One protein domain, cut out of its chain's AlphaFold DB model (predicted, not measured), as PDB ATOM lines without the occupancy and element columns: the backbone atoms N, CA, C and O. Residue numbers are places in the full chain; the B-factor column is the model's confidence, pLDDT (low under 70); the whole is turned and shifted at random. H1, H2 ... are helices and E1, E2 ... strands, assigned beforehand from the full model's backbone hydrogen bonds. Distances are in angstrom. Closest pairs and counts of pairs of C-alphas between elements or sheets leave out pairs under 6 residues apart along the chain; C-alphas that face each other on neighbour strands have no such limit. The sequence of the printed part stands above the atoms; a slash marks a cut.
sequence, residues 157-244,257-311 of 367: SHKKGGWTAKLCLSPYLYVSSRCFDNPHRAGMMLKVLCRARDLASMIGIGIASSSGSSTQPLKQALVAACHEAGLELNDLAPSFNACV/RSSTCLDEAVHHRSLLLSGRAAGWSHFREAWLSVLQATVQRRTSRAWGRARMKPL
ATOM      1  N   SER A 157      28.212 -25.711  28.718       94.38
ATOM      2  CA  SER A 157      28.083 -25.059  30.025       94.38
ATOM      3  C   SER A 157      29.049 -23.891  30.179       94.38
ATOM      4  O   SER A 157      30.211 -23.995  29.793       94.38
ATOM      5  N   HIS A 158      28.580 -22.798  30.781       92.94
ATOM      6  CA  HIS A 158      29.443 -21.690  31.184       92.94
ATOM      7  C   HIS A 158      30.124 -22.030  32.516       92.94
ATOM      8  O   HIS A 158      29.462 -22.465  33.465       92.94
ATOM      9  N   LYS A 159      31.444 -21.857  32.593       89.50
ATOM     10  CA  LYS A 159      32.248 -22.059  33.805       89.50
ATOM     11  C   LYS A 159      33.154 -20.849  34.027       89.50
ATOM     12  O   LYS A 159      33.315 -20.014  33.145       89.50
ATOM     13  N   LYS A 160      33.772 -20.754  35.212       85.00
ATOM     14  CA  LYS A 160      34.814 -19.745  35.466       85.00
ATOM     15  C   LYS A 160      35.913 -19.900  34.400       85.00
ATOM     16  O   LYS A 160      36.544 -20.959  34.337       85.00
ATOM     17  N   GLY A 161      36.079 -18.879  33.558       83.25
ATOM     18  CA  GLY A 161      37.017 -18.879  32.432       83.25
ATOM     19  C   GLY A 161      36.452 -19.359  31.088       83.25
ATOM     20  O   GLY A 161      37.227 -19.872  30.290       83.25
ATOM     21  N   GLY A 162      35.140 -19.259  30.849       91.81
ATOM     22  CA  GLY A 162      34.551 -19.388  29.508       91.81
ATOM     23  C   GLY A 162      33.530 -20.516  29.341       91.81
ATOM     24  O   GLY A 162      33.002 -21.091  30.301       91.81
ATOM     25  N   TRP A 163      33.241 -20.842  28.087       93.81
ATOM     26  CA  TRP A 163      32.285 -21.872  27.697       93.81
ATOM     27  C   TRP A 163      32.984 -23.221  27.518       93.81
ATOM     28  O   TRP A 163      34.116 -23.311  27.052       93.81
ATOM     29  N   THR A 164      32.331 -24.298  27.952       94.19
ATOM     30  CA  THR A 164      32.842 -25.671  27.852       94.19
ATOM     31  C   THR A 164      31.844 -26.536  27.102       94.19
ATOM     32  O   THR A 164      30.697 -26.645  27.541       94.19
ATOM     33  N   ALA A 165      32.310 -27.197  26.046       95.81
ATOM     34  CA  ALA A 165      31.637 -28.322  25.414       95.81
ATOM     35  C   ALA A 165      32.091 -29.618  26.096       95.81
ATOM     36  O   ALA A 165      33.287 -29.817  26.314       95.81
ATOM     37  N   LYS A 166      31.160 -30.494  26.473       96.00
ATOM     38  CA  LYS A 166      31.463 -31.795  27.075       96.00
ATOM     39  C   LYS A 166      30.587 -32.875  26.457       96.00
ATOM     40  O   LYS A 166      29.369 -32.726  26.415       96.00
ATOM     41  N   LEU A 167      31.214 -33.984  26.081       97.12
ATOM     42  CA  LEU A 167      30.555 -35.151  25.508       97.12
ATOM     43  C   LEU A 167      31.107 -36.442  26.130       97.12
ATOM     44  O   LEU A 167      32.247 -36.488  26.590       97.12
ATOM     45  N   CYS A 168      30.284 -37.486  26.163       96.50
ATOM     46  CA  CYS A 168      30.718 -38.858  26.407       96.50
ATOM     47  C   CYS A 168      31.077 -39.483  25.047       96.50
ATOM     48  O   CYS A 168      30.174 -39.690  24.236       96.50
ATOM     49  N   LEU A 169      32.368 -39.708  24.772       94.31
ATOM     50  CA  LEU A 169      32.817 -40.313  23.506       94.31
ATOM     51  C   LEU A 169      32.523 -41.808  23.480       94.31
ATOM     52  O   LEU A 169      32.104 -42.347  22.468       94.31
ATOM     53  N   SER A 170      32.731 -42.478  24.607       92.38
ATOM     54  CA  SER A 170      32.429 -43.894  24.777       92.38
ATOM     55  C   SER A 170      32.038 -44.156  26.227       92.38
ATOM     56  O   SER A 170      32.279 -43.292  27.078       92.38
ATOM     57  N   PRO A 171      31.413 -45.302  26.560       93.25
ATOM     58  CA  PRO A 171      31.014 -45.586  27.933       93.25
ATOM     59  C   PRO A 171      32.182 -45.370  28.896       93.25
ATOM     60  O   PRO A 171      33.212 -46.026  28.768       93.25
ATOM     61  N   TYR A 172      32.015 -44.449  29.847       95.50
ATOM     62  CA  TYR A 172      33.019 -44.057  30.847       95.50
ATOM     63  C   TYR A 172      34.232 -43.253  30.336       95.50
ATOM     64  O   TYR A 172      35.155 -43.016  31.112       95.50
ATOM     65  N   LEU A 173      34.231 -42.780  29.087       96.25
ATOM     66  CA  LEU A 173      35.251 -41.885  28.533       96.25
ATOM     67  C   LEU A 173      34.614 -40.570  28.082       96.25
ATOM     68  O   LEU A 173      33.827 -40.513  27.136       96.25
ATOM     69  N   TYR A 174      34.985 -39.489  28.751       96.56
ATOM     70  CA  TYR A 174      34.487 -38.158  28.450       96.56
ATOM     71  C   TYR A 174      35.560 -37.324  27.773       96.56
ATOM     72  O   TYR A 174      36.742 -37.413  28.097       96.56
ATOM     73  N   VAL A 175      35.115 -36.458  26.875       96.19
ATOM     74  CA  VAL A 175      35.921 -35.417  26.251       96.19
ATOM     75  C   VAL A 175      35.312 -34.066  26.569       96.19
ATOM     76  O   VAL A 175      34.093 -33.909  26.705       96.19
ATOM     77  N   SER A 176      36.172 -33.074  26.711       95.50
ATOM     78  CA  SER A 176      35.760 -31.693  26.849       95.50
ATOM     79  C   SER A 176      36.665 -30.769  26.060       95.50
ATOM     80  O   SER A 176      37.867 -30.999  25.972       95.50
ATOM     81  N   SER A 177      36.073 -29.712  25.530       94.31
ATOM     82  CA  SER A 177      36.751 -28.606  24.864       94.31
ATOM     83  C   SER A 177      36.275 -27.288  25.485       94.31
ATOM     84  O   SER A 177      35.204 -27.237  26.103       94.31
ATOM     85  N   ARG A 178      37.090 -26.232  25.411       91.69
ATOM     86  CA  ARG A 178      36.799 -24.920  26.006       91.69
ATOM     87  C   ARG A 178      37.088 -23.784  25.033       91.69
ATOM     88  O   ARG A 178      38.099 -23.826  24.347       91.69
ATOM     89  N   CYS A 179      36.271 -22.734  25.090       90.75
ATOM     90  CA  CYS A 179      36.475 -21.473  24.372       90.75
ATOM     91  C   CYS A 179      36.082 -20.254  25.231       90.75
ATOM     92  O   CYS A 179      35.258 -20.372  26.145       90.75
ATOM     93  N   PHE A 180      36.657 -19.084  24.939       83.00
ATOM     94  CA  PHE A 180      36.375 -17.819  25.642       83.00
ATOM     95  C   PHE A 180      35.167 -17.091  25.075       83.00
ATOM     96  O   PHE A 180      34.356 -16.565  25.829       83.00
ATOM     97  N   ASP A 181      35.060 -17.116  23.753       80.00
ATOM     98  CA  ASP A 181      34.423 -16.033  23.011       80.00
ATOM     99  C   ASP A 181      32.915 -15.996  23.228       80.00
ATOM    100  O   ASP A 181      32.355 -14.995  23.669       80.00
ATOM    101  N   ASN A 182      32.231 -17.101  22.927       89.31
ATOM    102  CA  ASN A 182      30.778 -17.133  22.927       89.31
ATOM    103  C   ASN A 182      30.233 -18.572  23.075       89.31
ATOM    104  O   ASN A 182      30.943 -19.556  22.835       89.31
ATOM    105  N   PRO A 183      28.952 -18.728  23.467       93.69
ATOM    106  CA  PRO A 183      28.304 -20.039  23.529       93.69
ATOM    107  C   PRO A 183      28.185 -20.723  22.161       93.69
ATOM    108  O   PRO A 183      28.059 -21.946  22.110       93.69
ATOM    109  N   HIS A 184      28.219 -19.960  21.064       94.44
ATOM    110  CA  HIS A 184      28.085 -20.492  19.710       94.44
ATOM    111  C   HIS A 184      29.294 -21.352  19.317       94.44
ATOM    112  O   HIS A 184      29.112 -22.489  18.890       94.44
ATOM    113  N   ARG A 185      30.519 -20.881  19.584       94.38
ATOM    114  CA  ARG A 185      31.772 -21.612  19.354       94.38
ATOM    115  C   ARG A 185      31.834 -22.892  20.182       94.38
ATOM    116  O   ARG A 185      32.178 -23.939  19.646       94.38
ATOM    117  N   ALA A 186      31.391 -22.858  21.441       94.62
ATOM    118  CA  ALA A 186      31.241 -24.077  22.240       94.62
ATOM    119  C   ALA A 186      30.196 -25.038  21.642       94.62
ATOM    120  O   ALA A 186      30.377 -26.253  21.687       94.62
ATOM    121  N   GLY A 187      29.117 -24.507  21.062       96.00
ATOM    122  CA  GLY A 187      28.148 -25.283  20.293       96.00
ATOM    123  C   GLY A 187      28.768 -25.957  19.066       96.00
ATOM    124  O   GLY A 187      28.529 -27.142  18.852       96.00
ATOM    125  N   MET A 188      29.605 -25.247  18.301       96.31
ATOM    126  CA  MET A 188      30.342 -25.820  17.165       96.31
ATOM    127  C   MET A 188      31.319 -26.910  17.613       96.31
ATOM    128  O   MET A 188      31.286 -28.013  17.080       96.31
ATOM    129  N   MET A 189      32.110 -26.655  18.660       96.25
ATOM    130  CA  MET A 189      33.009 -27.655  19.248       96.25
ATOM    131  C   MET A 189      32.242 -28.905  19.692       96.25
ATOM    132  O   MET A 189      32.693 -30.022  19.465       96.25
ATOM    133  N   LEU A 190      31.057 -28.747  20.292       97.31
ATOM    134  CA  LEU A 190      30.217 -29.888  20.653       97.31
ATOM    135  C   LEU A 190      29.749 -30.674  19.420       97.31
ATOM    136  O   LEU A 190      29.768 -31.902  19.468       97.31
ATOM    137  N   LYS A 191      29.364 -30.000  18.326       97.62
ATOM    138  CA  LYS A 191      28.994 -30.666  17.064       97.62
ATOM    139  C   LYS A 191      30.155 -31.493  16.507       97.62
ATOM    140  O   LYS A 191      29.936 -32.649  16.160       97.62
ATOM    141  N   VAL A 192      31.374 -30.950  16.515       98.00
ATOM    142  CA  VAL A 192      32.597 -31.672  16.111       98.00
ATOM    143  C   VAL A 192      32.816 -32.911  16.973       98.00
ATOM    144  O   VAL A 192      33.042 -33.999  16.454       98.00
ATOM    145  N   LEU A 193      32.675 -32.788  18.296       97.50
ATOM    146  CA  LEU A 193      32.812 -33.930  19.206       97.50
ATOM    147  C   LEU A 193      31.741 -35.005  18.961       97.50
ATOM    148  O   LEU A 193      32.051 -36.194  19.024       97.50
ATOM    149  N   CYS A 194      30.494 -34.608  18.685       97.50
ATOM    150  CA  CYS A 194      29.427 -35.543  18.322       97.50
ATOM    151  C   CYS A 194      29.764 -36.271  17.020       97.50
ATOM    152  O   CYS A 194      29.710 -37.496  16.984       97.50
ATOM    153  N   ARG A 195      30.201 -35.533  15.995       97.81
ATOM    154  CA  ARG A 195      30.594 -36.103  14.707       97.81
ATOM    155  C   ARG A 195      31.758 -37.083  14.840       97.81
ATOM    156  O   ARG A 195      31.679 -38.183  14.304       97.81
ATOM    157  N   ALA A 196      32.781 -36.744  15.624       97.00
ATOM    158  CA  ALA A 196      33.904 -37.639  15.909       97.00
ATOM    159  C   ALA A 196      33.455 -38.953  16.568       97.00
ATOM    160  O   ALA A 196      33.948 -40.024  16.224       97.00
ATOM    161  N   ARG A 197      32.495 -38.899  17.502       96.06
ATOM    162  CA  ARG A 197      31.913 -40.105  18.113       96.06
ATOM    163  C   ARG A 197      31.172 -40.957  17.082       96.06
ATOM    164  O   ARG A 197      31.281 -42.182  17.113       96.06
ATOM    165  N   ASP A 198      30.407 -40.321  16.206       95.69
ATOM    166  CA  ASP A 198      29.611 -41.027  15.207       95.69
ATOM    167  C   ASP A 198      30.539 -41.708  14.175       95.69
ATOM    168  O   ASP A 198      30.386 -42.901  13.923       95.69
ATOM    169  N   LEU A 199      31.591 -41.022  13.705       95.81
ATOM    170  CA  LEU A 199      32.650 -41.599  12.859       95.81
ATOM    171  C   LEU A 199      33.371 -42.773  13.543       95.81
ATOM    172  O   LEU A 199      33.533 -43.837  12.952       95.81
ATOM    173  N   ALA A 200      33.749 -42.616  14.815       93.62
ATOM    174  CA  ALA A 200      34.354 -43.687  15.608       93.62
ATOM    175  C   ALA A 200      33.434 -44.920  15.728       93.62
ATOM    176  O   ALA A 200      33.903 -46.058  15.712       93.62
ATOM    177  N   SER A 201      32.120 -44.704  15.815       91.81
ATOM    178  CA  SER A 201      31.135 -45.791  15.870       91.81
ATOM    179  C   SER A 201      31.015 -46.522  14.527       91.81
ATOM    180  O   SER A 201      30.869 -47.741  14.518       91.81
ATOM    181  N   MET A 202      31.131 -45.806  13.401       92.44
ATOM    182  CA  MET A 202      31.087 -46.391  12.051       92.44
ATOM    183  C   MET A 202      32.301 -47.270  11.738       92.44
ATOM    184  O   MET A 202      32.153 -48.286  11.071       92.44
ATOM    185  N   ILE A 203      33.481 -46.934  12.271       89.69
ATOM    186  CA  ILE A 203      34.705 -47.745  12.116       89.69
ATOM    187  C   ILE A 203      34.589 -49.098  12.860       89.69
ATOM    188  O   ILE A 203      35.449 -49.964  12.737       89.69
ATOM    189  N   GLY A 204      33.519 -49.320  13.633       81.19
ATOM    190  CA  GLY A 204      33.329 -50.564  14.377       81.19
ATOM    191  C   GLY A 204      34.217 -50.645  15.614       81.19
ATOM    192  O   GLY A 204      34.501 -51.736  16.106       81.19
ATOM    193  N   ILE A 205      34.652 -49.498  16.153       66.81
ATOM    194  CA  ILE A 205      35.391 -49.452  17.414       66.81
ATOM    195  C   ILE A 205      34.407 -49.764  18.545       66.81
ATOM    196  O   ILE A 205      33.894 -48.887  19.244       66.81
ATOM    197  N   GLY A 206      34.151 -51.048  18.760       65.00
ATOM    198  CA  GLY A 206      33.633 -51.532  20.022       65.00
ATOM    199  C   GLY A 206      34.688 -51.273  21.094       65.00
ATOM    200  O   GLY A 206      35.478 -52.154  21.408       65.00
ATOM    201  N   ILE A 207      34.692 -50.086  21.715       59.59
ATOM    202  CA  ILE A 207      35.586 -49.719  22.846       59.59
ATOM    203  C   ILE A 207      35.312 -50.596  24.106       59.59
ATOM    204  O   ILE A 207      35.781 -50.330  25.218       59.59
ATOM    205  N   ALA A 208      34.493 -51.636  23.954       58.69
ATOM    206  CA  ALA A 208      34.218 -52.671  24.935       58.69
ATOM    207  C   ALA A 208      35.226 -53.834  24.890       58.69
ATOM    208  O   ALA A 208      35.287 -54.572  25.868       58.69
ATOM    209  N   SER A 209      36.028 -53.990  23.828       64.12
ATOM    210  CA  SER A 209      37.026 -55.064  23.761       64.12
ATOM    211  C   SER A 209      38.167 -54.793  24.746       64.12
ATOM    212  O   SER A 209      38.962 -53.869  24.579       64.12
ATOM    213  N   SER A 210      38.204 -55.588  25.813       57.62
ATOM    214  CA  SER A 210      39.080 -55.483  26.985       57.62
ATOM    215  C   SER A 210      40.562 -55.777  26.714       57.62
ATOM    216  O   SER A 210      41.390 -55.560  27.594       57.62
ATOM    217  N   SER A 211      40.925 -56.215  25.508       55.84
ATOM    218  CA  SER A 211      42.293 -56.559  25.118       55.84
ATOM    219  C   SER A 211      42.852 -55.554  24.104       55.84
ATOM    220  O   SER A 211      42.753 -55.726  22.895       55.84
ATOM    221  N   GLY A 212      43.452 -54.470  24.608       61.78
ATOM    222  CA  GLY A 212      44.360 -53.633  23.811       61.78
ATOM    223  C   GLY A 212      43.705 -52.749  22.746       61.78
ATOM    224  O   GLY A 212      44.259 -52.598  21.660       61.78
ATOM    225  N   SER A 213      42.545 -52.143  23.031       63.75
ATOM    226  CA  SER A 213      41.874 -51.253  22.075       63.75
ATOM    227  C   SER A 213      42.790 -50.096  21.651       63.75
ATOM    228  O   SER A 213      43.030 -49.165  22.428       63.75
ATOM    229  N   SER A 214      43.279 -50.150  20.413       83.44
ATOM    230  CA  SER A 214      44.033 -49.066  19.793       83.44
ATOM    231  C   SER A 214      43.217 -47.774  19.850       83.44
ATOM    232  O   SER A 214      42.053 -47.744  19.453       83.44
ATOM    233  N   THR A 215      43.806 -46.689  20.353       92.31
ATOM    234  CA  THR A 215      43.148 -45.372  20.354       92.31
ATOM    235  C   THR A 215      43.200 -44.691  18.989       92.31
ATOM    236  O   THR A 215      42.525 -43.676  18.795       92.31
ATOM    237  N   GLN A 216      43.977 -45.241  18.044       93.19
ATOM    238  CA  GLN A 216      44.190 -44.673  16.712       93.19
ATOM    239  C   GLN A 216      42.886 -44.350  15.984       93.19
ATOM    240  O   GLN A 216      42.736 -43.210  15.550       93.19
ATOM    241  N   PRO A 217      41.893 -45.252  15.928       92.75
ATOM    242  CA  PRO A 217      40.653 -44.959  15.223       92.75
ATOM    243  C   PRO A 217      39.874 -43.770  15.816       92.75
ATOM    244  O   PRO A 217      39.291 -42.972  15.088       92.75
ATOM    245  N   LEU A 218      39.915 -43.577  17.142       94.50
ATOM    246  CA  LEU A 218      39.280 -42.424  17.790       94.50
ATOM    247  C   LEU A 218      40.065 -41.122  17.549       94.50
ATOM    248  O   LEU A 218      39.456 -40.062  17.401       94.50
ATOM    249  N   LYS A 219      41.403 -41.189  17.472       95.75
ATOM    250  CA  LYS A 219      42.236 -40.045  17.057       95.75
ATOM    251  C   LYS A 219      41.929 -39.645  15.614       95.75
ATOM    252  O   LYS A 219      41.687 -38.470  15.362       95.75
ATOM    253  N   GLN A 220      41.872 -40.615  14.702       95.94
ATOM    254  CA  GLN A 220      41.526 -40.400  13.295       95.94
ATOM    255  C   GLN A 220      40.129 -39.787  13.151       95.94
ATOM    256  O   GLN A 220      39.971 -38.797  12.444       95.94
ATOM    257  N   ALA A 221      39.139 -40.292  13.893       96.50
ATOM    258  CA  ALA A 221      37.785 -39.744  13.882       96.50
ATOM    259  C   ALA A 221      37.713 -38.293  14.395       96.50
ATOM    260  O   ALA A 221      36.951 -37.488  13.862       96.50
ATOM    261  N   LEU A 222      38.511 -37.934  15.411       97.00
ATOM    262  CA  LEU A 222      38.620 -36.548  15.882       97.00
ATOM    263  C   LEU A 222      39.255 -35.637  14.829       97.00
ATOM    264  O   LEU A 222      38.741 -34.547  14.598       97.00
ATOM    265  N   VAL A 223      40.339 -36.078  14.187       97.69
ATOM    266  CA  VAL A 223      41.005 -35.318  13.118       97.69
ATOM    267  C   VAL A 223      40.061 -35.116  11.932       97.69
ATOM    268  O   VAL A 223      39.894 -33.986  11.484       97.69
ATOM    269  N   ALA A 224      39.379 -36.174  11.484       97.62
ATOM    270  CA  ALA A 224      38.414 -36.106  10.391       97.62
ATOM    271  C   ALA A 224      37.248 -35.154  10.707       97.62
ATOM    272  O   ALA A 224      36.921 -34.294   9.896       97.62
ATOM    273  N   ALA A 225      36.666 -35.237  11.910       97.94
ATOM    274  CA  ALA A 225      35.582 -34.342  12.317       97.94
ATOM    275  C   ALA A 225      36.026 -32.875  12.445       97.94
ATOM    276  O   ALA A 225      35.240 -31.970  12.168       97.94
ATOM    277  N   CYS A 226      37.264 -32.626  12.882       97.88
ATOM    278  CA  CYS A 226      37.836 -31.280  12.884       97.88
ATOM    279  C   CYS A 226      37.997 -30.754  11.450       97.88
ATOM    280  O   CYS A 226      37.543 -29.648  11.164       97.88
ATOM    281  N   HIS A 227      38.546 -31.571  10.546       98.00
ATOM    282  CA  HIS A 227      38.722 -31.223   9.135       98.00
ATOM    283  C   HIS A 227      37.385 -30.917   8.437       98.00
ATOM    284  O   HIS A 227      37.270 -29.892   7.772       98.00
ATOM    285  N   GLU A 228      36.340 -31.730   8.653       98.12
ATOM    286  CA  GLU A 228      34.978 -31.475   8.137       98.12
ATOM    287  C   GLU A 228      34.403 -30.122   8.598       98.12
ATOM    288  O   GLU A 228      33.580 -29.525   7.908       98.12
ATOM    289  N   ALA A 229      34.825 -29.631   9.766       97.25
ATOM    290  CA  ALA A 229      34.380 -28.360  10.329       97.25
ATOM    291  C   ALA A 229      35.337 -27.186  10.043       97.25
ATOM    292  O   ALA A 229      35.105 -26.095  10.568       97.25
ATOM    293  N   GLY A 230      36.404 -27.398   9.264       96.94
ATOM    294  CA  GLY A 230      37.425 -26.381   8.993       96.94
ATOM    295  C   GLY A 230      38.209 -25.953  10.239       96.94
ATOM    296  O   GLY A 230      38.569 -24.786  10.368       96.94
ATOM    297  N   LEU A 231      38.414 -26.867  11.191       95.38
ATOM    298  CA  LEU A 231      39.177 -26.634  12.417       95.38
ATOM    299  C   LEU A 231      40.403 -27.540  12.465       95.38
ATOM    300  O   LEU A 231      40.365 -28.677  11.993       95.38
ATOM    301  N   GLU A 232      41.455 -27.098  13.147       95.00
ATOM    302  CA  GLU A 232      42.531 -27.998  13.538       95.00
ATOM    303  C   GLU A 232      42.209 -28.709  14.859       95.00
ATOM    304  O   GLU A 232      41.448 -28.235  15.713       95.00
ATOM    305  N   LEU A 233      42.848 -29.858  15.097       93.88
ATOM    306  CA  LEU A 233      42.736 -30.548  16.387       93.88
ATOM    307  C   LEU A 233      43.240 -29.672  17.552       93.88
ATOM    308  O   LEU A 233      42.712 -29.749  18.667       93.88
ATOM    309  N   ASN A 234      44.225 -28.812  17.280       91.56
ATOM    310  CA  ASN A 234      44.769 -27.857  18.240       91.56
ATOM    311  C   ASN A 234      43.753 -26.774  18.630       91.56
ATOM    312  O   ASN A 234      43.710 -26.406  19.805       91.56
ATOM    313  N   ASP A 235      42.888 -26.341  17.708       91.06
ATOM    314  CA  ASP A 235      41.810 -25.379  17.985       91.06
ATOM    315  C   ASP A 235      40.714 -25.985  18.851       91.06
ATOM    316  O   ASP A 235      40.188 -25.347  19.770       91.06
ATOM    317  N   LEU A 236      40.368 -27.247  18.567       92.81
ATOM    318  CA  LEU A 236      39.426 -27.986  19.393       92.81
ATOM    319  C   LEU A 236      39.990 -28.157  20.799       92.81
ATOM    320  O   LEU A 236      39.229 -28.131  21.764       92.81
ATOM    321  N   ALA A 237      41.304 -28.346  20.920       91.88
ATOM    322  CA  ALA A 237      42.006 -28.539  22.174       91.88
ATOM    323  C   ALA A 237      41.210 -29.493  23.095       91.88
ATOM    324  O   ALA A 237      40.638 -29.062  24.112       91.88
ATOM    325  N   PRO A 238      41.113 -30.791  22.762       93.88
ATOM    326  CA  PRO A 238      40.357 -31.742  23.562       93.88
ATOM    327  C   PRO A 238      41.073 -32.073  24.883       93.88
ATOM    328  O   PRO A 238      42.298 -32.037  25.004       93.88
ATOM    329  N   SER A 239      40.287 -32.331  25.922       94.06
ATOM    330  CA  SER A 239      40.718 -32.831  27.229       94.06
ATOM    331  C   SER A 239      39.866 -34.041  27.587       94.06
ATOM    332  O   SER A 239      38.647 -33.914  27.727       94.06
ATOM    333  N   PHE A 240      40.507 -35.186  27.762       95.00
ATOM    334  CA  PHE A 240      39.884 -36.480  27.999       95.00
ATOM    335  C   PHE A 240      39.920 -36.837  29.476       95.00
ATOM    336  O   PHE A 240      40.900 -36.556  30.159       95.00
ATOM    337  N   ASN A 241      38.872 -37.467  29.993       95.69
ATOM    338  CA  ASN A 241      38.890 -38.048  31.328       95.69
ATOM    339  C   ASN A 241      38.048 -39.323  31.377       95.69
ATOM    340  O   ASN A 241      36.943 -39.374  30.835       95.69
ATOM    341  N   ALA A 242      38.545 -40.332  32.082       96.69
ATOM    342  CA  ALA A 242      37.743 -41.477  32.465       96.69
ATOM    343  C   ALA A 242      36.757 -41.058  33.564       96.69
ATOM    344  O   ALA A 242      37.073 -40.229  34.421       96.69
ATOM    345  N   CYS A 243      35.551 -41.609  33.543       97.31
ATOM    346  CA  CYS A 243      34.573 -41.444  34.610       97.31
ATOM    347  C   CYS A 243      33.779 -42.734  34.744       97.31
ATOM    348  O   CYS A 243      32.913 -42.996  33.915       97.31
ATOM    349  N   VAL A 244      34.089 -43.523  35.768       97.50
ATOM    350  CA  VAL A 244      33.459 -44.812  36.047       97.50
ATOM    351  C   VAL A 244      32.408 -44.631  37.131       97.50
ATOM    352  O   VAL A 244      32.654 -44.003  38.163       97.50
ATOM    353  N   ARG A 257      41.667 -37.664  36.328       92.19
ATOM    354  CA  ARG A 257      42.059 -36.334  35.889       92.19
ATOM    355  C   ARG A 257      41.876 -36.179  34.390       92.19
ATOM    356  O   ARG A 257      41.893 -37.158  33.645       92.19
ATOM    357  N   SER A 258      41.682 -34.929  33.978       92.50
ATOM    358  CA  SER A 258      41.672 -34.577  32.565       92.50
ATOM    359  C   SER A 258      43.097 -34.619  32.015       92.50
ATOM    360  O   SER A 258      43.945 -33.929  32.570       92.50
ATOM    361  N   SER A 259      43.327 -35.367  30.940       92.56
ATOM    362  CA  SER A 259      44.575 -35.405  30.166       92.56
ATOM    363  C   SER A 259      44.337 -34.893  28.746       92.56
ATOM    364  O   SER A 259      43.215 -34.950  28.240       92.56
ATOM    365  N   THR A 260      45.372 -34.376  28.090       92.25
ATOM    366  CA  THR A 260      45.360 -34.184  26.629       92.25
ATOM    367  C   THR A 260      45.731 -35.449  25.869       92.25
ATOM    368  O   THR A 260      45.435 -35.543  24.682       92.25
ATOM    369  N   CYS A 261      46.332 -36.427  26.545       93.56
ATOM    370  CA  CYS A 261      46.652 -37.721  25.973       93.56
ATOM    371  C   CYS A 261      45.428 -38.641  26.040       93.56
ATOM    372  O   CYS A 261      44.925 -38.972  27.118       93.56
ATOM    373  N   LEU A 262      44.926 -39.043  24.870       94.31
ATOM    374  CA  LEU A 262      43.797 -39.966  24.775       94.31
ATOM    375  C   LEU A 262      44.160 -41.358  25.313       94.31
ATOM    376  O   LEU A 262      43.345 -41.961  26.009       94.31
ATOM    377  N   ASP A 263      45.378 -41.834  25.043       94.38
ATOM    378  CA  ASP A 263      45.872 -43.137  25.507       94.38
ATOM    379  C   ASP A 263      45.866 -43.237  27.031       94.38
ATOM    380  O   ASP A 263      45.325 -44.193  27.581       94.38
ATOM    381  N   GLU A 264      46.354 -42.205  27.728       93.88
ATOM    382  CA  GLU A 264      46.315 -42.138  29.194       93.88
ATOM    383  C   GLU A 264      44.880 -42.220  29.729       93.88
ATOM    384  O   GLU A 264      44.599 -42.952  30.677       93.88
ATOM    385  N   ALA A 265      43.936 -41.490  29.126       94.94
ATOM    386  CA  ALA A 265      42.544 -41.510  29.572       94.94
ATOM    387  C   ALA A 265      41.875 -42.878  29.342       94.94
ATOM    388  O   ALA A 265      41.094 -43.326  30.186       94.94
ATOM    389  N   VAL A 266      42.195 -43.554  28.233       94.31
ATOM    390  CA  VAL A 266      41.729 -44.921  27.939       94.31
ATOM    391  C   VAL A 266      42.372 -45.939  28.885       94.31
ATOM    392  O   VAL A 266      41.678 -46.827  29.390       94.31
ATOM    393  N   HIS A 267      43.654 -45.780  29.206       94.38
ATOM    394  CA  HIS A 267      44.349 -46.607  30.188       94.38
ATOM    395  C   HIS A 267      43.736 -46.451  31.589       94.38
ATOM    396  O   HIS A 267      43.328 -47.442  32.195       94.38
ATOM    397  N   HIS A 268      43.539 -45.214  32.062       95.62
ATOM    398  CA  HIS A 268      42.867 -44.940  33.338       95.62
ATOM    399  C   HIS A 268      41.454 -45.530  33.389       95.62
ATOM    400  O   HIS A 268      41.051 -46.083  34.410       95.62
ATOM    401  N   ARG A 269      40.689 -45.430  32.293       95.69
ATOM    402  CA  ARG A 269      39.369 -46.066  32.184       95.69
ATOM    403  C   ARG A 269      39.472 -47.578  32.368       95.69
ATOM    404  O   ARG A 269      38.681 -48.134  33.121       95.69
ATOM    405  N   SER A 270      40.415 -48.216  31.683       95.12
ATOM    406  CA  SER A 270      40.595 -49.669  31.722       95.12
ATOM    407  C   SER A 270      40.975 -50.142  33.125       95.12
ATOM    408  O   SER A 270      40.317 -51.039  33.639       95.12
ATOM    409  N   LEU A 271      41.921 -49.461  33.787       96.81
ATOM    410  CA  LEU A 271      42.297 -49.720  35.184       96.81
ATOM    411  C   LEU A 271      41.112 -49.593  36.149       96.81
ATOM    412  O   LEU A 271      40.887 -50.458  36.990       96.81
ATOM    413  N   LEU A 272      40.331 -48.511  36.043       97.31
ATOM    414  CA  LEU A 272      39.184 -48.299  36.930       97.31
ATOM    415  C   LEU A 272      38.080 -49.338  36.695       97.31
ATOM    416  O   LEU A 272      37.430 -49.758  37.650       97.31
ATOM    417  N   LEU A 273      37.839 -49.744  35.446       96.44
ATOM    418  CA  LEU A 273      36.834 -50.758  35.123       96.44
ATOM    419  C   LEU A 273      37.260 -52.158  35.572       96.44
ATOM    420  O   LEU A 273      36.429 -52.857  36.151       96.44
ATOM    421  N   SER A 274      38.522 -52.544  35.352       96.06
ATOM    422  CA  SER A 274      39.049 -53.834  35.809       96.06
ATOM    423  C   SER A 274      39.064 -53.911  37.333       96.06
ATOM    424  O   SER A 274      38.524 -54.857  37.902       96.06
ATOM    425  N   GLY A 275      39.553 -52.863  38.007       97.56
ATOM    426  CA  GLY A 275      39.517 -52.767  39.464       97.56
ATOM    427  C   GLY A 275      38.090 -52.839  40.008       97.56
ATOM    428  O   GLY A 275      37.836 -53.554  40.970       97.56
ATOM    429  N   ARG A 276      37.127 -52.169  39.357       97.56
ATOM    430  CA  ARG A 276      35.709 -52.227  39.749       97.56
ATOM    431  C   ARG A 276      35.152 -53.645  39.641       97.56
ATOM    432  O   ARG A 276      34.416 -54.060  40.531       97.56
ATOM    433  N   ALA A 277      35.470 -54.358  38.561       96.62
ATOM    434  CA  ALA A 277      35.030 -55.736  38.357       96.62
ATOM    435  C   ALA A 277      35.624 -56.692  39.408       96.62
ATOM    436  O   ALA A 277      34.935 -57.602  39.854       96.62
ATOM    437  N   ALA A 278      36.855 -56.436  39.858       97.69
ATOM    438  CA  ALA A 278      37.565 -57.240  40.855       97.69
ATOM    439  C   ALA A 278      37.267 -56.863  42.328       97.69
ATOM    440  O   ALA A 278      37.869 -57.418  43.248       97.69
ATOM    441  N   GLY A 279      36.351 -55.922  42.582       97.50
ATOM    442  CA  GLY A 279      35.917 -55.540  43.930       97.50
ATOM    443  C   GLY A 279      36.693 -54.377  44.564       97.50
ATOM    444  O   GLY A 279      37.500 -53.702  43.931       97.50
ATOM    445  N   TRP A 280      36.400 -54.084  45.838       97.62
ATOM    446  CA  TRP A 280      36.851 -52.843  46.489       97.62
ATOM    447  C   TRP A 280      38.375 -52.704  46.579       97.62
ATOM    448  O   TRP A 280      38.884 -51.643  46.230       97.62
ATOM    449  N   SER A 281      39.100 -53.743  47.000       98.25
ATOM    450  CA  SER A 281      40.558 -53.668  47.184       98.25
ATOM    451  C   SER A 281      41.281 -53.310  45.879       98.25
ATOM    452  O   SER A 281      42.016 -52.325  45.831       98.25
ATOM    453  N   HIS A 282      40.968 -54.014  44.787       98.44
ATOM    454  CA  HIS A 282      41.522 -53.732  43.461       98.44
ATOM    455  C   HIS A 282      41.068 -52.372  42.915       98.44
ATOM    456  O   HIS A 282      41.853 -51.636  42.316       98.44
ATOM    457  N   PHE A 283      39.805 -51.992  43.137       98.44
ATOM    458  CA  PHE A 283      39.311 -50.676  42.730       98.44
ATOM    459  C   PHE A 283      40.020 -49.536  43.469       98.44
ATOM    460  O   PHE A 283      40.331 -48.513  42.859       98.44
ATOM    461  N   ARG A 284      40.306 -49.710  44.766       98.25
ATOM    462  CA  ARG A 284      41.069 -48.759  45.577       98.25
ATOM    463  C   ARG A 284      42.466 -48.559  44.995       98.25
ATOM    464  O   ARG A 284      42.852 -47.418  44.761       98.25
ATOM    465  N   GLU A 285      43.191 -49.637  44.708       98.50
ATOM    466  CA  GLU A 285      44.530 -49.575  44.104       98.50
ATOM    467  C   GLU A 285      44.519 -48.905  42.727       98.50
ATOM    468  O   GLU A 285      45.296 -47.980  42.478       98.50
ATOM    469  N   ALA A 286      43.580 -49.291  41.857       98.38
ATOM    470  CA  ALA A 286      43.407 -48.672  40.547       98.38
ATOM    471  C   ALA A 286      43.117 -47.167  40.663       98.38
ATOM    472  O   ALA A 286      43.691 -46.354  39.936       98.38
ATOM    473  N   TRP A 287      42.258 -46.769  41.604       98.06
ATOM    474  CA  TRP A 287      41.943 -45.362  41.829       98.06
ATOM    475  C   TRP A 287      43.155 -44.586  42.362       98.06
ATOM    476  O   TRP A 287      43.452 -43.501  41.856       98.06
ATOM    477  N   LEU A 288      43.907 -45.147  43.311       97.81
ATOM    478  CA  LEU A 288      45.147 -44.548  43.811       97.81
ATOM    479  C   LEU A 288      46.186 -44.367  42.708       97.81
ATOM    480  O   LEU A 288      46.796 -43.298  42.635       97.81
ATOM    481  N   SER A 289      46.350 -45.367  41.841       97.50
ATOM    482  CA  SER A 289      47.238 -45.298  40.679       97.50
ATOM    483  C   SER A 289      46.840 -44.143  39.752       97.50
ATOM    484  O   SER A 289      47.646 -43.256  39.473       97.50
ATOM    485  N   VAL A 290      45.555 -44.036  39.391       96.62
ATOM    486  CA  VAL A 290      45.035 -42.957  38.527       96.62
ATOM    487  C   VAL A 290      45.182 -41.556  39.147       96.62
ATOM    488  O   VAL A 290      45.348 -40.566  38.430       96.62
ATOM    489  N   LEU A 291      45.104 -41.425  40.473       95.31
ATOM    490  CA  LEU A 291      45.271 -40.136  41.163       95.31
ATOM    491  C   LEU A 291      46.731 -39.675  41.242       95.31
ATOM    492  O   LEU A 291      46.996 -38.463  41.254       95.31
ATOM    493  N   GLN A 292      47.647 -40.638  41.312       95.44
ATOM    494  CA  GLN A 292      49.092 -40.432  41.382       95.44
ATOM    495  C   GLN A 292      49.745 -40.369  39.997       95.44
ATOM    496  O   GLN A 292      50.850 -39.844  39.884       95.44
ATOM    497  N   ALA A 293      49.061 -40.836  38.951       94.31
ATOM    498  CA  ALA A 293      49.548 -40.773  37.583       94.31
ATOM    499  C   ALA A 293      49.948 -39.341  37.194       94.31
ATOM    500  O   ALA A 293      49.231 -38.356  37.445       94.31
ATOM    501  N   THR A 294      51.116 -39.228  36.567       90.50
ATOM    502  CA  THR A 294      51.513 -38.023  35.852       90.50
ATOM    503  C   THR A 294      50.572 -37.857  34.669       90.50
ATOM    504  O   THR A 294      50.281 -38.794  33.938       90.50
ATOM    505  N   VAL A 295      50.021 -36.656  34.527       83.12
ATOM    506  CA  VAL A 295      49.107 -36.337  33.432       83.12
ATOM    507  C   VAL A 295      49.827 -35.346  32.552       83.12
ATOM    508  O   VAL A 295      50.270 -34.301  33.050       83.12
ATOM    509  N   GLN A 296      49.924 -35.657  31.259       81.94
ATOM    510  CA  GLN A 296      50.428 -34.700  30.288       81.94
ATOM    511  C   GLN A 296      49.621 -33.405  30.365       81.94
ATOM    512  O   GLN A 296      48.393 -33.358  30.213       81.94
ATOM    513  N   ARG A 297      50.345 -32.330  30.670       73.88
ATOM    514  CA  ARG A 297      49.795 -30.984  30.752       73.88
ATOM    515  C   ARG A 297      49.869 -30.347  29.382       73.88
ATOM    516  O   ARG A 297      50.801 -30.592  28.624       73.88
ATOM    517  N   ARG A 298      48.947 -29.426  29.114       73.38
ATOM    518  CA  ARG A 298      49.162 -28.481  28.019       73.38
ATOM    519  C   ARG A 298      50.368 -27.613  28.331       73.38
ATOM    520  O   ARG A 298      50.433 -27.032  29.413       73.38
ATOM    521  N   THR A 299      51.268 -27.525  27.361       70.81
ATOM    522  CA  THR A 299      52.395 -26.587  27.335       70.81
ATOM    523  C   THR A 299      51.911 -25.147  27.180       70.81
ATOM    524  O   THR A 299      52.486 -24.232  27.759       70.81
ATOM    525  N   SER A 300      50.809 -24.933  26.456       66.94
ATOM    526  CA  SER A 300      50.268 -23.595  26.229       66.94
ATOM    527  C   SER A 300      49.469 -23.058  27.425       66.94
ATOM    528  O   SER A 300      48.914 -23.803  28.241       66.94
ATOM    529  N   ARG A 301      49.297 -21.726  27.472       59.62
ATOM    530  CA  ARG A 301      48.340 -21.025  28.357       59.62
ATOM    531  C   ARG A 301      46.885 -21.490  28.177       59.62
ATOM    532  O   ARG A 301      46.015 -21.005  28.903       59.62
ATOM    533  N   ALA A 302      46.608 -22.440  27.281       55.62
ATOM    534  CA  ALA A 302      45.294 -23.019  27.071       55.62
ATOM    535  C   ALA A 302      44.653 -23.480  28.387       55.62
ATOM    536  O   ALA A 302      45.266 -24.068  29.290       55.62
ATOM    537  N   TRP A 303      43.377 -23.147  28.504       57.22
ATOM    538  CA  TRP A 303      42.609 -23.280  29.725       57.22
ATOM    539  C   TRP A 303      42.017 -24.682  29.842       57.22
ATOM    540  O   TRP A 303      41.517 -25.249  28.877       57.22
ATOM    541  N   GLY A 304      42.033 -25.255  31.046       60.22
ATOM    542  CA  GLY A 304      41.549 -26.618  31.257       60.22
ATOM    543  C   GLY A 304      41.763 -27.119  32.681       60.22
ATOM    544  O   GLY A 304      42.449 -26.489  33.482       60.22
ATOM    545  N   ARG A 305      41.153 -28.266  33.012       60.94
ATOM    546  CA  ARG A 305      41.331 -28.943  34.315       60.94
ATOM    547  C   ARG A 305      42.585 -29.820  34.379       60.94
ATOM    548  O   ARG A 305      42.909 -30.310  35.454       60.94
ATOM    549  N   ALA A 306      43.313 -29.959  33.272       59.62
ATOM    550  CA  ALA A 306      44.518 -30.784  33.160       59.62
ATOM    551  C   ALA A 306      45.744 -30.237  33.924       59.62
ATOM    552  O   ALA A 306      46.850 -30.736  33.772       59.62
ATOM    553  N   ARG A 307      45.585 -29.193  34.751       56.09
ATOM    554  CA  ARG A 307      46.699 -28.511  35.434       56.09
ATOM    555  C   ARG A 307      47.053 -29.078  36.805       56.09
ATOM    556  O   ARG A 307      47.949 -28.558  37.466       56.09
ATOM    557  N   MET A 308      46.354 -30.102  37.285       65.44
ATOM    558  CA  MET A 308      46.579 -30.549  38.657       65.44
ATOM    559  C   MET A 308      47.878 -31.368  38.775       65.44
ATOM    560  O   MET A 308      48.189 -32.191  37.921       65.44
ATOM    561  N   LYS A 309      48.696 -31.096  39.805       83.00
ATOM    562  CA  LYS A 309      49.909 -31.884  40.129       83.00
ATOM    563  C   LYS A 309      49.492 -33.261  40.628       83.00
ATOM    564  O   LYS A 309      48.506 -33.281  41.367       83.00
ATOM    565  N   PRO A 310      50.154 -34.374  40.256       88.94
ATOM    566  CA  PRO A 310      49.950 -35.695  40.874       88.94
ATOM    567  C   PRO A 310      49.642 -35.581  42.367       88.94
ATOM    568  O   PRO A 310      50.285 -34.783  43.055       88.94
ATOM    569  N   LEU A 311      48.593 -36.261  42.850       92.19
ATOM    570  CA  LEU A 311      48.352 -36.258  44.295       92.19
ATOM    571  C   LEU A 311      49.537 -36.965  44.944       92.19
ATOM    572  O   LEU A 311      49.984 -37.999  44.456       92.19
TER     573      LEU A 311
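AT A GLANCE: This is residues 157 to 244 and 257 to 311 of the 367 residues of the protein "Hypothetical protein" of Symbiodinium natans (UniProt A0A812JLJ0). A strongly twisted sheet of four strands has two helices over one of its faces, H1 over E2 and E3 and H4 over E4, each running along the strands under it and the two apart from each other. H2, followed by the short H3, packs on H1 away from the sheet, and H5 folds back on H4 as a helical hairpin. The 143 printed residues hold five named helices and four named strands, in the order E1 E2 E3 H1 H2 H3 E4 H4 H5; the sheet, in order E1 E2 E3 E4, is antiparallel, and the class is mixed, helices and strands. The whole is compact, with a radius of gyration of the C-alphas of 15.4 A and spans of 45 by 35 by 24 A.

HOW THE PARTS SIT: E1, residues 157 to 159, E2, residues 162 to 170, and E3, residues 173 to 179, form a meander, each strand the antiparallel neighbour of the one before. N 157 and O 164 are 2.9 A apart, within hydrogen-bond range, as are N 165 and O 177, also 2.9 A. E4, residues 239 to 244, is the edge strand beside E3, with N 174 and O 241 at 2.9 A. H1, residues 183 to 202, and H4, residues 262 to 277, are on the same face, in two layers, a sheet with helices on one face. H1 runs along the strands at a height of 8.3 A over the sheet; its closest C-alphas to E2 are those of Leu 190 and Ala 165, 5.2 A. H4 runs along E4 at a height of 7.7 A, only just not over E3, on which 2 of its 16 C-alphas fall; the closest C-alphas of H4 and E4 are those of Arg 269 and Ala 242, 4.9 A. H1 and H4 are apart. With its residues 192 to 200 alone, H1 touches H2, residues 216 to 228, at a steep tilt of 46 degrees, opposite ways; the closest C-alphas are those of Ala 196 and Leu 222, 4.8 A. H3, residues 233 to 236, touches H2 and only grazes the sheet; the C-alphas of Leu 233 and Val 223 are 6.0 A apart. H4 touches H5, residues 280 to 292, in a helical hairpin with a shallow tilt of 20 degrees; the closest C-alphas are those of Gly 275 and Phe 283, 3.9 A. Every O i to N i+4 pair is within hydrogen-bond range in H1, H2, H4 and H5; H3 is too short for one.

IN THESE COORDINATES: E1 begins at C-alpha 157 (28.083, -25.059, 30.025). E2 is 25.0 A long, E3 20.9 A, E4 16.6 A and E1 6.4 A. H1 is 28.9 A, H4 22.6 A, H2 and H5 18.2 A each, and H3 5.2 A. H5 ends at C-alpha 292 (49.092, -40.432, 41.382).

THE WHOLE: The C-alphas farthest apart, of Gly 230 and Ser 281, are 47.0 A apart. Residues 245 to 256 are not printed, and C-alphas 244 and 257 are 12.1 A apart across this cut. The link from H1 to H2 is long, with 13 residues; residues 293 to 311 have no named element. Mean pLDDT of the printed part is 89.6; residues 205 to 213 and 300 to 308 are under 70.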